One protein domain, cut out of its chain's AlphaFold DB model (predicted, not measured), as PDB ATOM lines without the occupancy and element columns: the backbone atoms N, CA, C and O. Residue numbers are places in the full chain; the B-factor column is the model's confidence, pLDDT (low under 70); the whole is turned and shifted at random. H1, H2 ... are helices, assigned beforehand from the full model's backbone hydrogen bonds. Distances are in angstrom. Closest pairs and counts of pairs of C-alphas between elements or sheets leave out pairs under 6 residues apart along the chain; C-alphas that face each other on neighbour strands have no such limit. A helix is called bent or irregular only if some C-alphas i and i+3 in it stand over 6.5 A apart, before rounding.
ATOM      1  N   GLN A   2       3.966  48.163 -16.831       59.25
ATOM      2  CA  GLN A   2       3.069  47.045 -17.192       59.25
ATOM      3  C   GLN A   2       3.008  46.709 -18.702       59.25
ATOM      4  O   GLN A   2       3.033  45.548 -19.086       59.25
ATOM      5  N   ASN A   3       3.032  47.722 -19.573       64.38
ATOM      6  CA  ASN A   3       2.966  47.536 -21.029       64.38
ATOM      7  C   ASN A   3       4.226  46.851 -21.623       64.38
ATOM      8  O   ASN A   3       4.135  46.099 -22.590       64.38
ATOM      9  N   ALA A   4       5.406  47.069 -21.024       74.56
ATOM     10  CA  ALA A   4       6.657  46.450 -21.475       74.56
ATOM     11  C   ALA A   4       6.720  44.959 -21.103       74.56
ATOM     12  O   ALA A   4       7.113  44.137 -21.926       74.56
ATOM     13  N   GLU A   5       6.250  44.608 -19.903       82.88
ATOM     14  CA  GLU A   5       6.175  43.220 -19.429       82.88
ATOM     15  C   GLU A   5       5.185  42.388 -20.256       82.88
ATOM     16  O   GLU A   5       5.493  41.268 -20.663       82.88
ATOM     17  N   VAL A   6       4.011  42.951 -20.575       82.94
ATOM     18  CA  VAL A   6       3.008  42.296 -21.435       82.94
ATOM     19  C   VAL A   6       3.572  42.048 -22.830       82.94
ATOM     20  O   VAL A   6       3.415  40.956 -23.376       82.94
ATOM     21  N   ARG A   7       4.281  43.032 -23.397       85.44
ATOM     22  CA  ARG A   7       4.941  42.884 -24.696       85.44
ATOM     23  C   ARG A   7       5.981  41.771 -24.694       85.44
ATOM     24  O   ARG A   7       5.981  40.959 -25.613       85.44
ATOM     25  N   GLU A   8       6.832  41.709 -23.677       89.88
ATOM     26  CA  GLU A   8       7.861  40.674 -23.563       89.88
ATOM     27  C   GLU A   8       7.258  39.269 -23.396       89.88
ATOM     28  O   GLU A   8       7.756  38.297 -23.964       89.88
ATOM     29  N   LEU A   9       6.159  39.144 -22.647       90.12
ATOM     30  CA  LEU A   9       5.436  37.880 -22.487       90.12
ATOM     31  C   LEU A   9       4.787  37.417 -23.795       90.12
ATOM     32  O   LEU A   9       4.937  36.257 -24.176       90.12
ATOM     33  N   VAL A  10       4.093  38.318 -24.496       90.25
ATOM     34  CA  VAL A  10       3.499  38.023 -25.808       90.25
ATOM     35  C   VAL A  10       4.585  37.639 -26.806       90.25
ATOM     36  O   VAL A  10       4.426  36.662 -27.532       90.25
ATOM     37  N   GLN A  11       5.703  38.365 -26.806       92.75
ATOM     38  CA  GLN A  11       6.824  38.082 -27.688       92.75
ATOM     39  C   GLN A  11       7.407  36.689 -27.445       92.75
ATOM     40  O   GLN A  11       7.424  35.888 -28.376       92.75
ATOM     41  N   ARG A  12       7.759  36.350 -26.199       93.19
ATOM     42  CA  ARG A  12       8.239  35.002 -25.850       93.19
ATOM     43  C   ARG A  12       7.228  33.912 -26.188       93.19
ATOM     44  O   ARG A  12       7.611  32.822 -26.602       93.19
ATOM     45  N   SER A  13       5.937  34.190 -26.007       92.81
ATOM     46  CA  SER A  13       4.893  33.229 -26.348       92.81
ATOM     47  C   SER A  13       4.887  32.919 -27.844       92.81
ATOM     48  O   SER A  13       4.943  31.748 -28.211       92.81
ATOM     49  N   LEU A  14       4.880  33.958 -28.688       92.12
ATOM     50  CA  LEU A  14       4.819  33.829 -30.146       92.12
ATOM     51  C   LEU A  14       6.128  33.308 -30.754       92.12
ATOM     52  O   LEU A  14       6.084  32.569 -31.731       92.12
ATOM     53  N   GLU A  15       7.285  33.625 -30.167       94.50
ATOM     54  CA  GLU A  15       8.592  33.118 -30.613       94.50
ATOM     55  C   GLU A  15       8.683  31.584 -30.561       94.50
ATOM     56  O   GLU A  15       9.321  30.985 -31.424       94.50
ATOM     57  N   ARG A  16       7.979  30.927 -29.625       94.88
ATOM     58  CA  ARG A  16       7.891  29.451 -29.582       94.88
ATOM     59  C   ARG A  16       7.239  28.847 -30.825       94.88
ATOM     60  O   ARG A  16       7.483  27.684 -31.125       94.88
ATOM     61  N   TYR A  17       6.442  29.637 -31.540       93.56
ATOM     62  CA  TYR A  17       5.738  29.236 -32.753       93.56
ATOM     63  C   TYR A  17       6.306  29.914 -34.005       93.56
ATOM     64  O   TYR A  17       5.653  29.906 -35.040       93.56
ATOM     65  N   ALA A  18       7.511  30.497 -33.951       86.19
ATOM     66  CA  ALA A  18       8.083  31.268 -35.063       86.19
ATOM     67  C   ALA A  18       8.171  30.494 -36.397       86.19
ATOM     68  O   ALA A  18       8.171  31.116 -37.456       86.19
ATOM     69  N   GLY A  19       8.234  29.157 -36.348       85.38
ATOM     70  CA  GLY A  19       8.223  28.276 -37.524       85.38
ATOM     71  C   GLY A  19       6.864  27.654 -37.865       85.38
ATOM     72  O   GLY A  19       6.770  26.912 -38.838       85.38
ATOM     73  N   ASP A  20       5.817  27.921 -37.081       90.81
ATOM     74  CA  ASP A  20       4.474  27.379 -37.290       90.81
ATOM     75  C   ASP A  20       3.541  28.483 -37.804       90.81
ATOM     76  O   ASP A  20       2.862  29.185 -37.047       90.81
ATOM     77  N   GLU A  21       3.508  28.644 -39.132       83.75
ATOM     78  CA  GLU A  21       2.656  29.640 -39.790       83.75
ATOM     79  C   GLU A  21       1.182  29.495 -39.380       83.75
ATOM     80  O   GLU A  21       0.470  30.493 -39.270       83.75
ATOM     81  N   ARG A  22       0.711  28.271 -39.129       86.06
ATOM     82  CA  ARG A  22      -0.698  27.989 -38.856       86.06
ATOM     83  C   ARG A  22      -1.099  28.448 -37.457       86.06
ATOM     84  O   ARG A  22      -2.157  29.059 -37.302       86.06
ATOM     85  N   VAL A  23      -0.248  28.213 -36.459       92.56
ATOM     86  CA  VAL A  23      -0.454  28.727 -35.095       92.56
ATOM     87  C   VAL A  23      -0.355  30.253 -35.071       92.56
ATOM     88  O   VAL A  23      -1.209  30.916 -34.479       92.56
ATOM     89  N   LEU A  24       0.624  30.840 -35.765       85.44
ATOM     90  CA  LEU A  24       0.760  32.299 -35.832       85.44
ATOM     91  C   LEU A  24      -0.422  32.970 -36.559       85.44
ATOM     92  O   LEU A  24      -0.861  34.043 -36.139       85.44
ATOM     93  N   ASP A  25      -0.975  32.349 -37.605       82.12
ATOM     94  CA  ASP A  25      -2.189  32.821 -38.295       82.12
ATOM     95  C   ASP A  25      -3.403  32.783 -37.353       82.12
ATOM     96  O   ASP A  25      -4.190  33.729 -37.297       82.12
ATOM     97  N   ALA A  26      -3.520  31.742 -36.525       84.12
ATOM     98  CA  ALA A  26      -4.564  31.658 -35.508       84.12
ATOM     99  C   ALA A  26      -4.469  32.804 -34.484       84.12
ATOM    100  O   ALA A  26      -5.475  33.464 -34.213       84.12
ATOM    101  N   PHE A  27      -3.265  33.099 -33.969       85.00
ATOM    102  CA  PHE A  27      -3.027  34.260 -33.099       85.00
ATOM    103  C   PHE A  27      -3.362  35.580 -33.798       85.00
ATOM    104  O   PHE A  27      -3.975  36.462 -33.192       85.00
ATOM    105  N   TRP A  28      -2.996  35.717 -35.076       77.50
ATOM    106  CA  TRP A  28      -3.303  36.906 -35.867       77.50
ATOM    107  C   TRP A  28      -4.813  37.122 -35.978       77.50
ATOM    108  O   TRP A  28      -5.305  38.223 -35.714       77.50
ATOM    109  N   GLN A  29      -5.560  36.085 -36.361       75.62
ATOM    110  CA  GLN A  29      -7.011  36.158 -36.527       75.62
ATOM    111  C   GLN A  29      -7.723  36.403 -35.196       75.62
ATOM    112  O   GLN A  29      -8.641  37.221 -35.139       75.62
ATOM    113  N   TRP A  30      -7.256  35.770 -34.117       81.69
ATOM    114  CA  TRP A  30      -7.741  36.025 -32.762       81.69
ATOM    115  C   TRP A  30      -7.566  37.498 -32.371       81.69
ATOM    116  O   TRP A  30      -8.497  38.147 -31.887       81.69
ATOM    117  N   ALA A  31      -6.380  38.051 -32.630       75.94
ATOM    118  CA  ALA A  31      -6.041  39.418 -32.259       75.94
ATOM    119  C   ALA A  31      -6.702  40.480 -33.150       75.94
ATOM    120  O   ALA A  31      -6.949  41.596 -32.703       75.94
ATOM    121  N   SER A  32      -7.018  40.129 -34.396       65.62
ATOM    122  CA  SER A  32      -7.658  41.023 -35.370       65.62
ATOM    123  C   SER A  32      -9.184  41.047 -35.262       65.62
ATOM    124  O   SER A  32      -9.847  41.751 -36.023       65.62
ATOM    125  N   ASN A  33      -9.757  40.274 -34.340       65.44
ATOM    126  CA  ASN A  33     -11.194  40.168 -34.171       65.44
ATOM    127  C   ASN A  33     -11.785  41.431 -33.507       65.44
ATOM    128  O   ASN A  33     -11.443  41.721 -32.351       65.44
ATOM    129  N   PRO A  34     -12.700  42.164 -34.174       53.47
ATOM    130  CA  PRO A  34     -13.367  43.311 -33.576       53.47
ATOM    131  C   PRO A  34     -14.284  42.829 -32.449       53.47
ATOM    132  O   PRO A  34     -15.372  42.309 -32.689       53.47
ATOM    133  N   THR A  35     -13.840  42.999 -31.205       53.06
ATOM    134  CA  THR A  35     -14.660  42.726 -30.020       53.06
ATOM    135  C   THR A  35     -15.232  44.055 -29.528       53.06
ATOM    136  O   THR A  35     -14.466  44.889 -29.037       53.06
ATOM    137  N   PRO A  36     -16.547  44.314 -29.692       46.16
ATOM    138  CA  PRO A  36     -17.168  45.505 -29.130       46.16
ATOM    139  C   PRO A  36     -16.930  45.553 -27.615       46.16
ATOM    140  O   PRO A  36     -17.070  44.515 -26.968       46.16
ATOM    141  N   PRO A  37     -16.645  46.724 -27.019       43.44
ATOM    142  CA  PRO A  37     -16.443  46.847 -25.571       43.44
ATOM    143  C   PRO A  37     -17.620  46.318 -24.732       43.44
ATOM    144  O   PRO A  37     -17.423  45.892 -23.600       43.44
ATOM    145  N   SER A  38     -18.835  46.338 -25.294       41.84
ATOM    146  CA  SER A  38     -20.080  45.866 -24.677       41.84
ATOM    147  C   SER A  38     -20.358  44.370 -24.862       41.84
ATOM    148  O   SER A  38     -21.194  43.813 -24.152       41.84
ATOM    149  N   ALA A  39     -19.683  43.704 -25.801       44.97
ATOM    150  CA  ALA A  39     -19.845  42.278 -26.049       44.97
ATOM    151  C   ALA A  39     -18.899  41.517 -25.118       44.97
ATOM    152  O   ALA A  39     -17.801  41.122 -25.515       44.97
ATOM    153  N   GLY A  40     -19.307  41.364 -23.855       40.38
ATOM    154  CA  GLY A  40     -18.590  40.545 -22.880       40.38
ATOM    155  C   GLY A  40     -18.167  39.214 -23.507       40.38
ATOM    156  O   GLY A  40     -19.000  38.485 -24.032       40.38
ATOM    157  N   TYR A  41     -16.857  38.960 -23.521       48.66
ATOM    158  CA  TYR A  41     -16.207  37.707 -23.919       48.66
ATOM    159  C   TYR A  41     -16.831  36.937 -25.103       48.66
ATOM    160  O   TYR A  41     -16.909  35.712 -25.070       48.66
ATOM    161  N   ALA A  42     -17.150  37.601 -26.221       46.47
ATOM    162  CA  ALA A  42     -17.522  36.923 -27.478       46.47
ATOM    163  C   ALA A  42     -16.327  36.220 -28.185       46.47
ATOM    164  O   ALA A  42     -16.288  36.090 -29.410       46.47
ATOM    165  N   LEU A  43     -15.319  35.785 -27.421       49.31
ATOM    166  CA  LEU A  43     -14.145  35.048 -27.901       49.31
ATOM    167  C   LEU A  43     -14.519  33.628 -28.355       49.31
ATOM    168  O   LEU A  43     -13.938  33.116 -29.309       49.31
ATOM    169  N   GLU A  44     -15.519  33.016 -27.716       52.22
ATOM    170  CA  GLU A  44     -15.966  31.646 -28.012       52.22
ATOM    171  C   GLU A  44     -16.707  31.550 -29.346       52.22
ATOM    172  O   GLU A  44     -16.479  30.614 -30.110       52.22
ATOM    173  N   GLU A  45     -17.499  32.570 -29.696       54.19
ATOM    174  CA  GLU A  45     -18.188  32.624 -30.990       54.19
ATOM    175  C   GLU A  45     -17.209  32.650 -32.171       54.19
ATOM    176  O   GLU A  45     -17.588  32.280 -33.280       54.19
ATOM    177  N   ASN A  46     -15.954  33.070 -31.951       64.31
ATOM    178  CA  ASN A  46     -14.995  33.260 -33.032       64.31
ATOM    179  C   ASN A  46     -14.050  32.088 -33.292       64.31
ATOM    180  O   ASN A  46     -13.474  32.007 -34.378       64.31
ATOM    181  N   ALA A  47     -13.959  31.140 -32.358       68.19
ATOM    182  CA  ALA A  47     -13.117  29.959 -32.511       68.19
ATOM    183  C   ALA A  47     -13.483  29.146 -33.766       68.19
ATOM    184  O   ALA A  47     -12.606  28.730 -34.521       68.19
ATOM    185  N   GLY A  48     -14.783  29.000 -34.045       63.25
ATOM    186  CA  GLY A  48     -15.270  28.288 -35.229       63.25
ATOM    187  C   GLY A  48     -14.859  28.941 -36.556       63.25
ATOM    188  O   GLY A  48     -14.484  28.236 -37.495       63.25
ATOM    189  N   PHE A  49     -14.864  30.280 -36.634       64.81
ATOM    190  CA  PHE A  49     -14.430  30.999 -37.841       64.81
ATOM    191  C   PHE A  49     -12.930  30.851 -38.064       64.81
ATOM    192  O   PHE A  49     -12.509  30.563 -39.181       64.81
ATOM    193  N   ILE A  50     -12.130  31.006 -37.004       71.38
ATOM    194  CA  ILE A  50     -10.674  30.854 -37.091       71.38
ATOM    195  C   ILE A  50     -10.338  29.422 -37.520       71.38
ATOM    196  O   ILE A  50      -9.578  29.234 -38.465       71.38
ATOM    197  N   ALA A  51     -10.961  28.411 -36.905       65.44
ATOM    198  CA  ALA A  51     -10.710  27.011 -37.242       65.44
ATOM    199  C   ALA A  51     -11.031  26.711 -38.713       65.44
ATOM    200  O   ALA A  51     -10.269  26.022 -39.392       65.44
ATOM    201  N   THR A  52     -12.114  27.288 -39.229       60.53
ATOM    202  CA  THR A  52     -12.517  27.128 -40.630       60.53
ATOM    203  C   THR A  52     -11.586  27.868 -41.584       60.53
ATOM    204  O   THR A  52     -11.192  27.307 -42.602       60.53
ATOM    205  N   ASN A  53     -11.163  29.090 -41.250       63.91
ATOM    206  CA  ASN A  53     -10.170  29.824 -42.038       63.91
ATOM    207  C   ASN A  53      -8.853  29.060 -42.136       63.91
ATOM    208  O   ASN A  53      -8.270  28.966 -43.213       63.91
ATOM    209  N   LEU A  54      -8.390  28.492 -41.022       69.06
ATOM    210  CA  LEU A  54      -7.181  27.679 -41.006       69.06
ATOM    211  C   LEU A  54      -7.369  26.392 -41.819       69.06
ATOM    212  O   LEU A  54      -6.492  26.042 -42.599       69.06
ATOM    213  N   MET A  55      -8.518  25.720 -41.712       62.91
ATOM    214  CA  MET A  55      -8.813  24.547 -42.538       62.91
ATOM    215  C   MET A  55      -8.781  24.876 -44.033       62.91
ATOM    216  O   MET A  55      -8.144  24.164 -44.797       62.91
ATOM    217  N   LEU A  56      -9.392  25.985 -44.452       60.81
ATOM    218  CA  LEU A  56      -9.391  26.407 -45.857       60.81
ATOM    219  C   LEU A  56      -7.998  26.825 -46.355       60.81
ATOM    220  O   LEU A  56      -7.681  26.629 -47.525       60.81
ATOM    221  N   ARG A  57      -7.161  27.414 -45.491       67.69
ATOM    222  CA  ARG A  57      -5.815  27.891 -45.859       67.69
ATOM    223  C   ARG A  57      -4.747  26.805 -45.844       67.69
ATOM    224  O   ARG A  57      -3.808  26.890 -46.634       67.69
ATOM    225  N   TYR A  58      -4.866  25.842 -44.935       73.62
ATOM    226  CA  TYR A  58      -3.837  24.833 -44.667       73.62
ATOM    227  C   TYR A  58      -4.295  23.401 -44.979       73.62
ATOM    228  O   TYR A  58      -3.473  22.498 -44.945       73.62
ATOM    229  N   GLY A  59      -5.573  23.179 -45.307       66.75
ATOM    230  CA  GLY A  59      -6.112  21.869 -45.700       66.75
ATOM    231  C   GLY A  59      -6.372  20.900 -44.542       66.75
ATOM    232  O   GLY A  59      -6.689  19.741 -44.781       66.75
ATOM    233  N   GLU A  60      -6.254  21.354 -43.292       70.75
ATOM    234  CA  GLU A  60      -6.300  20.490 -42.110       70.75
ATOM    235  C   GLU A  60      -7.273  21.006 -41.033       70.75
ATOM    236  O   GLU A  60      -7.333  22.218 -40.784       70.75
ATOM    237  N   PRO A  61      -7.977  20.116 -40.306       75.44
ATOM    238  CA  PRO A  61      -8.820  20.495 -39.169       75.44
ATOM    239  C   PRO A  61      -8.028  21.222 -38.080       75.44
ATOM    240  O   PRO A  61      -6.988  20.735 -37.644       75.44
ATOM    241  N   ALA A  62      -8.505  22.391 -37.641       75.69
ATOM    242  CA  ALA A  62      -7.753  23.291 -36.755       75.69
ATOM    243  C   ALA A  62      -8.448  23.588 -35.414       75.69
ATOM    244  O   ALA A  62      -8.091  24.554 -34.746       75.69
ATOM    245  N   VAL A  63      -9.457  22.803 -35.024       75.38
ATOM    246  CA  VAL A  63     -10.255  23.069 -33.812       75.38
ATOM    247  C   VAL A  63      -9.379  23.058 -32.557       75.38
ATOM    248  O   VAL A  63      -9.354  24.053 -31.835       75.38
ATOM    249  N   ASP A  64      -8.598  21.997 -32.346       79.94
ATOM    250  CA  ASP A  64      -7.739  21.853 -31.160       79.94
ATOM    251  C   ASP A  64      -6.663  22.942 -31.090       79.94
ATOM    252  O   ASP A  64      -6.391  23.503 -30.027       79.94
ATOM    253  N   LEU A  65      -6.108  23.310 -32.247       87.19
ATOM    254  CA  LEU A  65      -5.144  24.402 -32.371       87.19
ATOM    255  C   LEU A  65      -5.764  25.730 -31.927       87.19
ATOM    256  O   LEU A  65      -5.178  26.459 -31.129       87.19
ATOM    257  N   VAL A  66      -6.968  26.046 -32.407       80.69
ATOM    258  CA  VAL A  66      -7.649  27.292 -32.036       80.69
ATOM    259  C   VAL A  66      -8.035  27.301 -30.558       80.69
ATOM    260  O   VAL A  66      -7.941  28.350 -29.919       80.69
ATOM    261  N   MET A  67      -8.418  26.156 -29.993       82.69
ATOM    262  CA  MET A  67      -8.675  26.033 -28.556       82.69
ATOM    263  C   MET A  67      -7.407  26.278 -27.732       82.69
ATOM    264  O   MET A  67      -7.445  27.070 -26.789       82.69
ATOM    265  N   SER A  68      -6.270  25.717 -28.146       89.25
ATOM    266  CA  SER A  68      -4.967  25.967 -27.521       89.25
ATOM    267  C   SER A  68      -4.578  27.453 -27.557       89.25
ATOM    268  O   SER A  68      -4.218  28.033 -26.529       89.25
ATOM    269  N   VAL A  69      -4.736  28.111 -28.712       90.12
ATOM    270  CA  VAL A  69      -4.482  29.556 -28.865       90.12
ATOM    271  C   VAL A  69      -5.415  30.380 -27.977       90.12
ATOM    272  O   VAL A  69      -4.976  31.330 -27.327       90.12
ATOM    273  N   ASN A  70      -6.694  30.007 -27.887       86.38
ATOM    274  CA  ASN A  70      -7.655  30.664 -27.002       86.38
ATOM    275  C   ASN A  70      -7.250  30.564 -25.527       86.38
ATOM    276  O   ASN A  70      -7.312  31.563 -24.807       86.38
ATOM    277  N   GLU A  71      -6.838  29.386 -25.062       87.69
ATOM    278  CA  GLU A  71      -6.371  29.178 -23.689       87.69
ATOM    279  C   GLU A  71      -5.102  29.978 -23.389       87.69
ATOM    280  O   GLU A  71      -4.980  30.599 -22.330       87.69
ATOM    281  N   GLU A  72      -4.167  30.026 -24.334       89.75
ATOM    282  CA  GLU A  72      -2.961  30.839 -24.229       89.75
ATOM    283  C   GLU A  72      -3.282  32.334 -24.119       89.75
ATOM    284  O   GLU A  72      -2.826  33.000 -23.185       89.75
ATOM    285  N   CYS A  73      -4.137  32.852 -25.000       86.44
ATOM    286  CA  CYS A  73      -4.589  34.238 -24.945       86.44
ATOM    287  C   CYS A  73      -5.346  34.553 -23.644       86.44
ATOM    288  O   CYS A  73      -5.141  35.620 -23.067       86.44
ATOM    289  N   ARG A  74      -6.170  33.628 -23.127       82.88
ATOM    290  CA  ARG A  74      -6.838  33.778 -21.819       82.88
ATOM    291  C   ARG A  74      -5.832  33.873 -20.671       82.88
ATOM    292  O   ARG A  74      -5.983  34.737 -19.810       82.88
ATOM    293  N   ARG A  75      -4.781  33.043 -20.670       84.88
ATOM    294  CA  ARG A  75      -3.703  33.117 -19.662       84.88
ATOM    295  C   ARG A  75      -2.961  34.453 -19.721       84.88
ATOM    296  O   ARG A  75      -2.680  35.037 -18.676       84.88
ATOM    297  N   LEU A  76      -2.690  34.963 -20.923       83.75
ATOM    298  CA  LEU A  76      -2.044  36.265 -21.125       83.75
ATOM    299  C   LEU A  76      -2.950  37.442 -20.714       83.75
ATOM    300  O   LEU A  76      -2.465  38.423 -20.149       83.75
ATOM    301  N   ALA A  77      -4.268  37.332 -20.920       74.56
ATOM    302  CA  ALA A  77      -5.249  38.355 -20.542       74.56
ATOM    303  C   ALA A  77      -5.362  38.570 -19.020       74.56
ATOM    304  O   ALA A  77      -5.780  39.637 -18.585       74.56
ATOM    305  N   GLY A  78      -4.907  37.630 -18.184       73.50
ATOM    306  CA  GLY A  78      -4.805  37.844 -16.732       73.50
ATOM    307  C   GLY A  78      -3.843  38.973 -16.319       73.50
ATOM    308  O   GLY A  78      -3.761  39.306 -15.139       73.50
ATOM    309  N   ARG A  79      -3.089  39.550 -17.267       71.44
ATOM    310  CA  ARG A  79      -2.062  40.579 -17.033       71.44
ATOM    311  C   ARG A  79      -2.317  41.905 -17.765       71.44
ATOM    312  O   ARG A  79      -1.633  42.882 -17.464       71.44
ATOM    313  N   ALA A  80      -3.269  41.945 -18.701       76.38
ATOM    314  CA  ALA A  80      -3.552  43.092 -19.567       76.38
ATOM    315  C   ALA A  80      -5.018  43.111 -20.017       76.38
ATOM    316  O   ALA A  80      -5.673  42.072 -20.069       76.38
ATOM    317  N   SER A  81      -5.524  44.275 -20.428       80.88
ATOM    318  CA  SER A  81      -6.830  44.320 -21.102       80.88
ATOM    319  C   SER A  81      -6.795  43.530 -22.418       80.88
ATOM    320  O   SER A  81      -5.755  43.442 -23.075       80.88
ATOM    321  N   ILE A  82      -7.937  42.987 -22.854       77.69
ATOM    322  CA  ILE A  82      -8.022  42.261 -24.133       77.69
ATOM    323  C   ILE A  82      -7.591  43.161 -25.294       77.69
ATOM    324  O   ILE A  82      -6.826  42.712 -26.143       77.69
ATOM    325  N   GLN A  83      -8.002  44.436 -25.321       76.44
ATOM    326  CA  GLN A  83      -7.606  45.337 -26.409       76.44
ATOM    327  C   GLN A  83      -6.090  45.577 -26.440       76.44
ATOM    328  O   GLN A  83      -5.494  45.673 -27.515       76.44
ATOM    329  N   GLU A  84      -5.455  45.676 -25.271       79.69
ATOM    330  CA  GLU A  84      -4.002  45.803 -25.155       79.69
ATOM    331  C   GLU A  84      -3.295  44.526 -25.610       79.69
ATOM    332  O   GLU A  84      -2.342  44.603 -26.388       79.69
ATOM    333  N   LEU A  85      -3.796  43.354 -25.214       83.31
ATOM    334  CA  LEU A  85      -3.265  42.063 -25.642       83.31
ATOM    335  C   LEU A  85      -3.375  41.881 -27.163       83.31
ATOM    336  O   LEU A  85      -2.386  41.556 -27.813       83.31
ATOM    337  N   GLN A  86      -4.543  42.164 -27.742       77.12
ATOM    338  CA  GLN A  86      -4.781  42.114 -29.187       77.12
ATOM    339  C   GLN A  86      -3.812  43.029 -29.950       77.12
ATOM    340  O   GLN A  86      -3.121  42.587 -30.869       77.12
ATOM    341  N   ARG A  87      -3.685  44.295 -29.525       76.38
ATOM    342  CA  ARG A  87      -2.747  45.252 -30.135       76.38
ATOM    343  C   ARG A  87      -1.301  44.770 -30.035       76.38
ATOM    344  O   ARG A  87      -0.532  44.928 -30.984       76.38
ATOM    345  N   THR A  88      -0.933  44.182 -28.902       80.56
ATOM    346  CA  THR A  88       0.421  43.679 -28.652       80.56
ATOM    347  C   THR A  88       0.739  42.475 -29.534       80.56
ATOM    348  O   THR A  88       1.784  42.470 -30.180       80.56
ATOM    349  N   ILE A  89      -0.177  41.505 -29.641       81.25
ATOM    350  CA  ILE A  89      -0.037  40.342 -30.531       81.25
ATOM    351  C   ILE A  89       0.150  40.801 -31.978       81.25
ATOM    352  O   ILE A  89       1.126  40.412 -32.614       81.25
ATOM    353  N   VAL A  90      -0.712  41.694 -32.479       74.19
ATOM    354  CA  VAL A  90      -0.583  42.249 -33.840       74.19
ATOM    355  C   VAL A  90       0.755  42.970 -34.024       74.19
ATOM    356  O   VAL A  90       1.380  42.859 -35.075       74.19
ATOM    357  N   THR A  91       1.230  43.698 -33.013       77.06
ATOM    358  CA  THR A  91       2.521  44.399 -33.082       77.06
ATOM    359  C   THR A  91       3.689  43.420 -33.197       77.06
ATOM    360  O   THR A  91       4.545  43.594 -34.061       77.06
ATOM    361  N   VAL A  92       3.717  42.370 -32.371       77.25
ATOM    362  CA  VAL A  92       4.770  41.342 -32.416       77.25
ATOM    363  C   VAL A  92       4.724  40.566 -33.733       77.25
ATOM    364  O   VAL A  92       5.761  40.374 -34.369       77.25
ATOM    365  N   LEU A  93       3.528  40.185 -34.189       72.00
ATOM    366  CA  LEU A  93       3.328  39.479 -35.454       72.00
ATOM    367  C   LEU A  93       3.615  40.331 -36.690       72.00
ATOM    368  O   LEU A  93       3.795  39.755 -37.753       72.00
ATOM    369  N   ASN A  94       3.681  41.661 -36.586       70.31
ATOM    370  CA  ASN A  94       4.193  42.540 -37.646       70.31
ATOM    371  C   ASN A  94       5.723  42.707 -37.597       70.31
ATOM    372  O   ASN A  94       6.315  43.232 -38.536       70.31
ATOM    373  N   GLY A  95       6.370  42.248 -36.524       74.06
ATOM    374  CA  GLY A  95       7.822  42.202 -36.381       74.06
ATOM    375  C   GLY A  95       8.450  40.929 -36.972       74.06
ATOM    376  O   GLY A  95       7.813  40.233 -37.774       74.06
ATOM    377  N   PRO A  96       9.694  40.598 -36.576       82.62
ATOM    378  CA  PRO A  96      10.430  39.439 -37.093       82.62
ATOM    379  C   PRO A  96       9.722  38.095 -36.879       82.62
ATOM    380  O   PRO A  96       9.759  37.243 -37.759       82.62
ATOM    381  N   VAL A  97       9.023  37.928 -35.750       79.25
ATOM    382  CA  VAL A  97       8.343  36.671 -35.377       79.25
ATOM    383  C   VAL A  97       7.307  36.239 -36.420       79.25
ATOM    384  O   VAL A  97       7.167  35.055 -36.694       79.25
ATOM    385  N   GLY A  98       6.597  37.190 -37.030       72.81
ATOM    386  CA  GLY A  98       5.592  36.898 -38.055       72.81
ATOM    387  C   GLY A  98       6.097  36.987 -39.496       72.81
ATOM    388  O   GLY A  98       5.276  36.942 -40.409       72.81
ATOM    389  N   GLU A  99       7.402  37.154 -39.740       75.62
ATOM    390  CA  GLU A  99       7.930  37.340 -41.102       75.62
ATOM    391  C   GLU A  99       7.613  36.144 -42.004       75.62
ATOM    392  O   GLU A  99       7.077  36.327 -43.095       75.62
ATOM    393  N   GLN A 100       7.849  34.920 -41.522       71.12
ATOM    394  CA  GLN A 100       7.543  33.704 -42.280       71.12
ATOM    395  C   GLN A 100       6.046  33.574 -42.577       71.12
ATOM    396  O   GLN A 100       5.674  33.316 -43.717       71.12
ATOM    397  N   LEU A 101       5.180  33.860 -41.598       71.69
ATOM    398  CA  LEU A 101       3.730  33.908 -41.803       71.69
ATOM    399  C   LEU A 101       3.353  34.898 -42.915       71.69
ATOM    400  O   LEU A 101       2.603  34.550 -43.829       71.69
ATOM    401  N   ARG A 102       3.876  36.130 -42.869       71.12
ATOM    402  CA  ARG A 102       3.579  37.160 -43.879       71.12
ATOM    403  C   ARG A 102       4.071  36.743 -45.264       71.12
ATOM    404  O   ARG A 102       3.314  36.856 -46.226       71.12
ATOM    405  N   GLN A 103       5.290  36.214 -45.372       66.50
ATOM    406  CA  GLN A 103       5.832  35.685 -46.627       66.50
ATOM    407  C   GLN A 103       5.009  34.500 -47.150       66.50
ATOM    408  O   GLN A 103       4.711  34.438 -48.342       66.50
ATOM    409  N   GLY A 104       4.588  33.591 -46.268       63.41
ATOM    410  CA  GLY A 104       3.725  32.456 -46.585       63.41
ATOM    411  C   GLY A 104       2.367  32.897 -47.127       63.41
ATOM    412  O   GLY A 104       1.928  32.385 -48.159       63.41
ATOM    413  N   ILE A 105       1.745  33.904 -46.505       60.00
ATOM    414  CA  ILE A 105       0.516  34.541 -47.000       60.00
ATOM    415  C   ILE A 105       0.756  35.165 -48.380       60.00
ATOM    416  O   ILE A 105       0.013  34.862 -49.309       60.00
ATOM    417  N   VAL A 106       1.804  35.980 -48.556       55.38
ATOM    418  CA  VAL A 106       2.127  36.616 -49.849       55.38
ATOM    419  C   VAL A 106       2.370  35.576 -50.945       55.38
ATOM    420  O   VAL A 106       1.848  35.719 -52.046       55.38
ATOM    421  N   ARG A 107       3.103  34.499 -50.645       61.31
ATOM    422  CA  ARG A 107       3.353  33.375 -51.559       61.31
ATOM    423  C   ARG A 107       2.062  32.649 -51.942       61.31
ATOM    424  O   ARG A 107       1.880  32.314 -53.105       61.31
ATOM    425  N   ARG A 108       1.151  32.413 -50.993       62.41
ATOM    426  CA  ARG A 108      -0.169  31.817 -51.277       62.41
ATOM    427  C   ARG A 108      -1.030  32.749 -52.139       62.41
ATOM    428  O   ARG A 108      -1.654  32.295 -53.092       62.41
ATOM    429  N   LEU A 109      -1.000  34.055 -51.866       49.06
ATOM    430  CA  LEU A 109      -1.685  35.079 -52.666       49.06
ATOM    431  C   LEU A 109      -1.076  35.250 -54.069       49.06
ATOM    432  O   LEU A 109      -1.771  35.658 -55.000       49.06
ATOM    433  N   SER A 110       0.210  34.934 -54.243       48.50
ATOM    434  CA  SER A 110       0.894  34.996 -55.534       48.50
ATOM    435  C   SER A 110       0.715  33.733 -56.382       48.50
ATOM    436  O   SER A 110       1.122  33.740 -57.544       48.50
ATOM    437  N   GLN A 111       0.053  32.680 -55.890       52.00
ATOM    438  CA  GLN A 111      -0.251  31.493 -56.696       52.00
ATOM    439  C   GLN A 111      -1.347  31.760 -57.757       52.00
ATOM    440  O   GLN A 111      -2.198  32.637 -57.585       52.00
TER     441      GLN A 111
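Overview. This is residues 2 to 111 of the 215 residues of an uncharacterized protein of Symbiobacterium thermophilum (strain T / IAM 14863) (UniProt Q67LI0). A short helix, H2, lies in the middle of a helical body, with H3, H4, H5 and H6 packed round it. H1 packs across H5, and H6 crosses the beginning of H2, its far end lying at the opposite end of the longest axis from the first residue of H1. The printed part has 110 residues with six named helices, H1 to H6 in order, and no named strand: all helix. It is compact, with a radius of gyration of the C-alphas of 13.5 A and spans of 41 by 29 by 21 A.

Along the chain. H1, residues 2 to 15, begins at C-alpha 2 (3.069, 47.045, -17.192) and is 20.1 A long. H2 is residues 21 to 31. H3, residues 44 to 58, 21.7 A, is irregular, but only just: C-alphas 45 and 48 are 6.7 A apart. H4 is residues 63 to 77, 20.9 A; H5 is residues 82 to 93. H6, residues 96 to 109, 20.2 A, is irregular, with C-alphas 97 and 100 7.6 A apart, and ends at C-alpha 109 (-1.685, 35.079, -52.666).

Arrangement. H2 and H3 form a helical hairpin, at a shallow tilt of 31 degrees; their closest C-alphas, of Ala 26 and Ile 50, are 6.4 A apart. H2 touches H4 at a steep tilt of 52 degrees, closest at Ala 26 and Val 66, C-alphas 6.4 A apart. H2 touches H6, about perpendicular at 79 degrees, closest at the C-alphas of Glu 21 and Leu 101, 4.8 A. H5 touches H2, closest at the C-alphas of Ala 31 and Gln 86, 4.3 A, and H1, at those of Thr 88 and Arg 7, 6.1 A. H3 and H6 are apart. In H1, H2, H4 and H5 every O i to N i+4 pair is within hydrogen-bond range; H3 has 9 of 11, H6 8 of 10.

Size, cuts and confidence. The farthest C-alphas, of Gln 2 and Gln 111, are 42.6 A apart. The printed part has no cut; the link from H2 to H3 is long. Mean pLDDT of the printed part is 73.4, with residues 32 to 49 and 103 to 111 among those under 70.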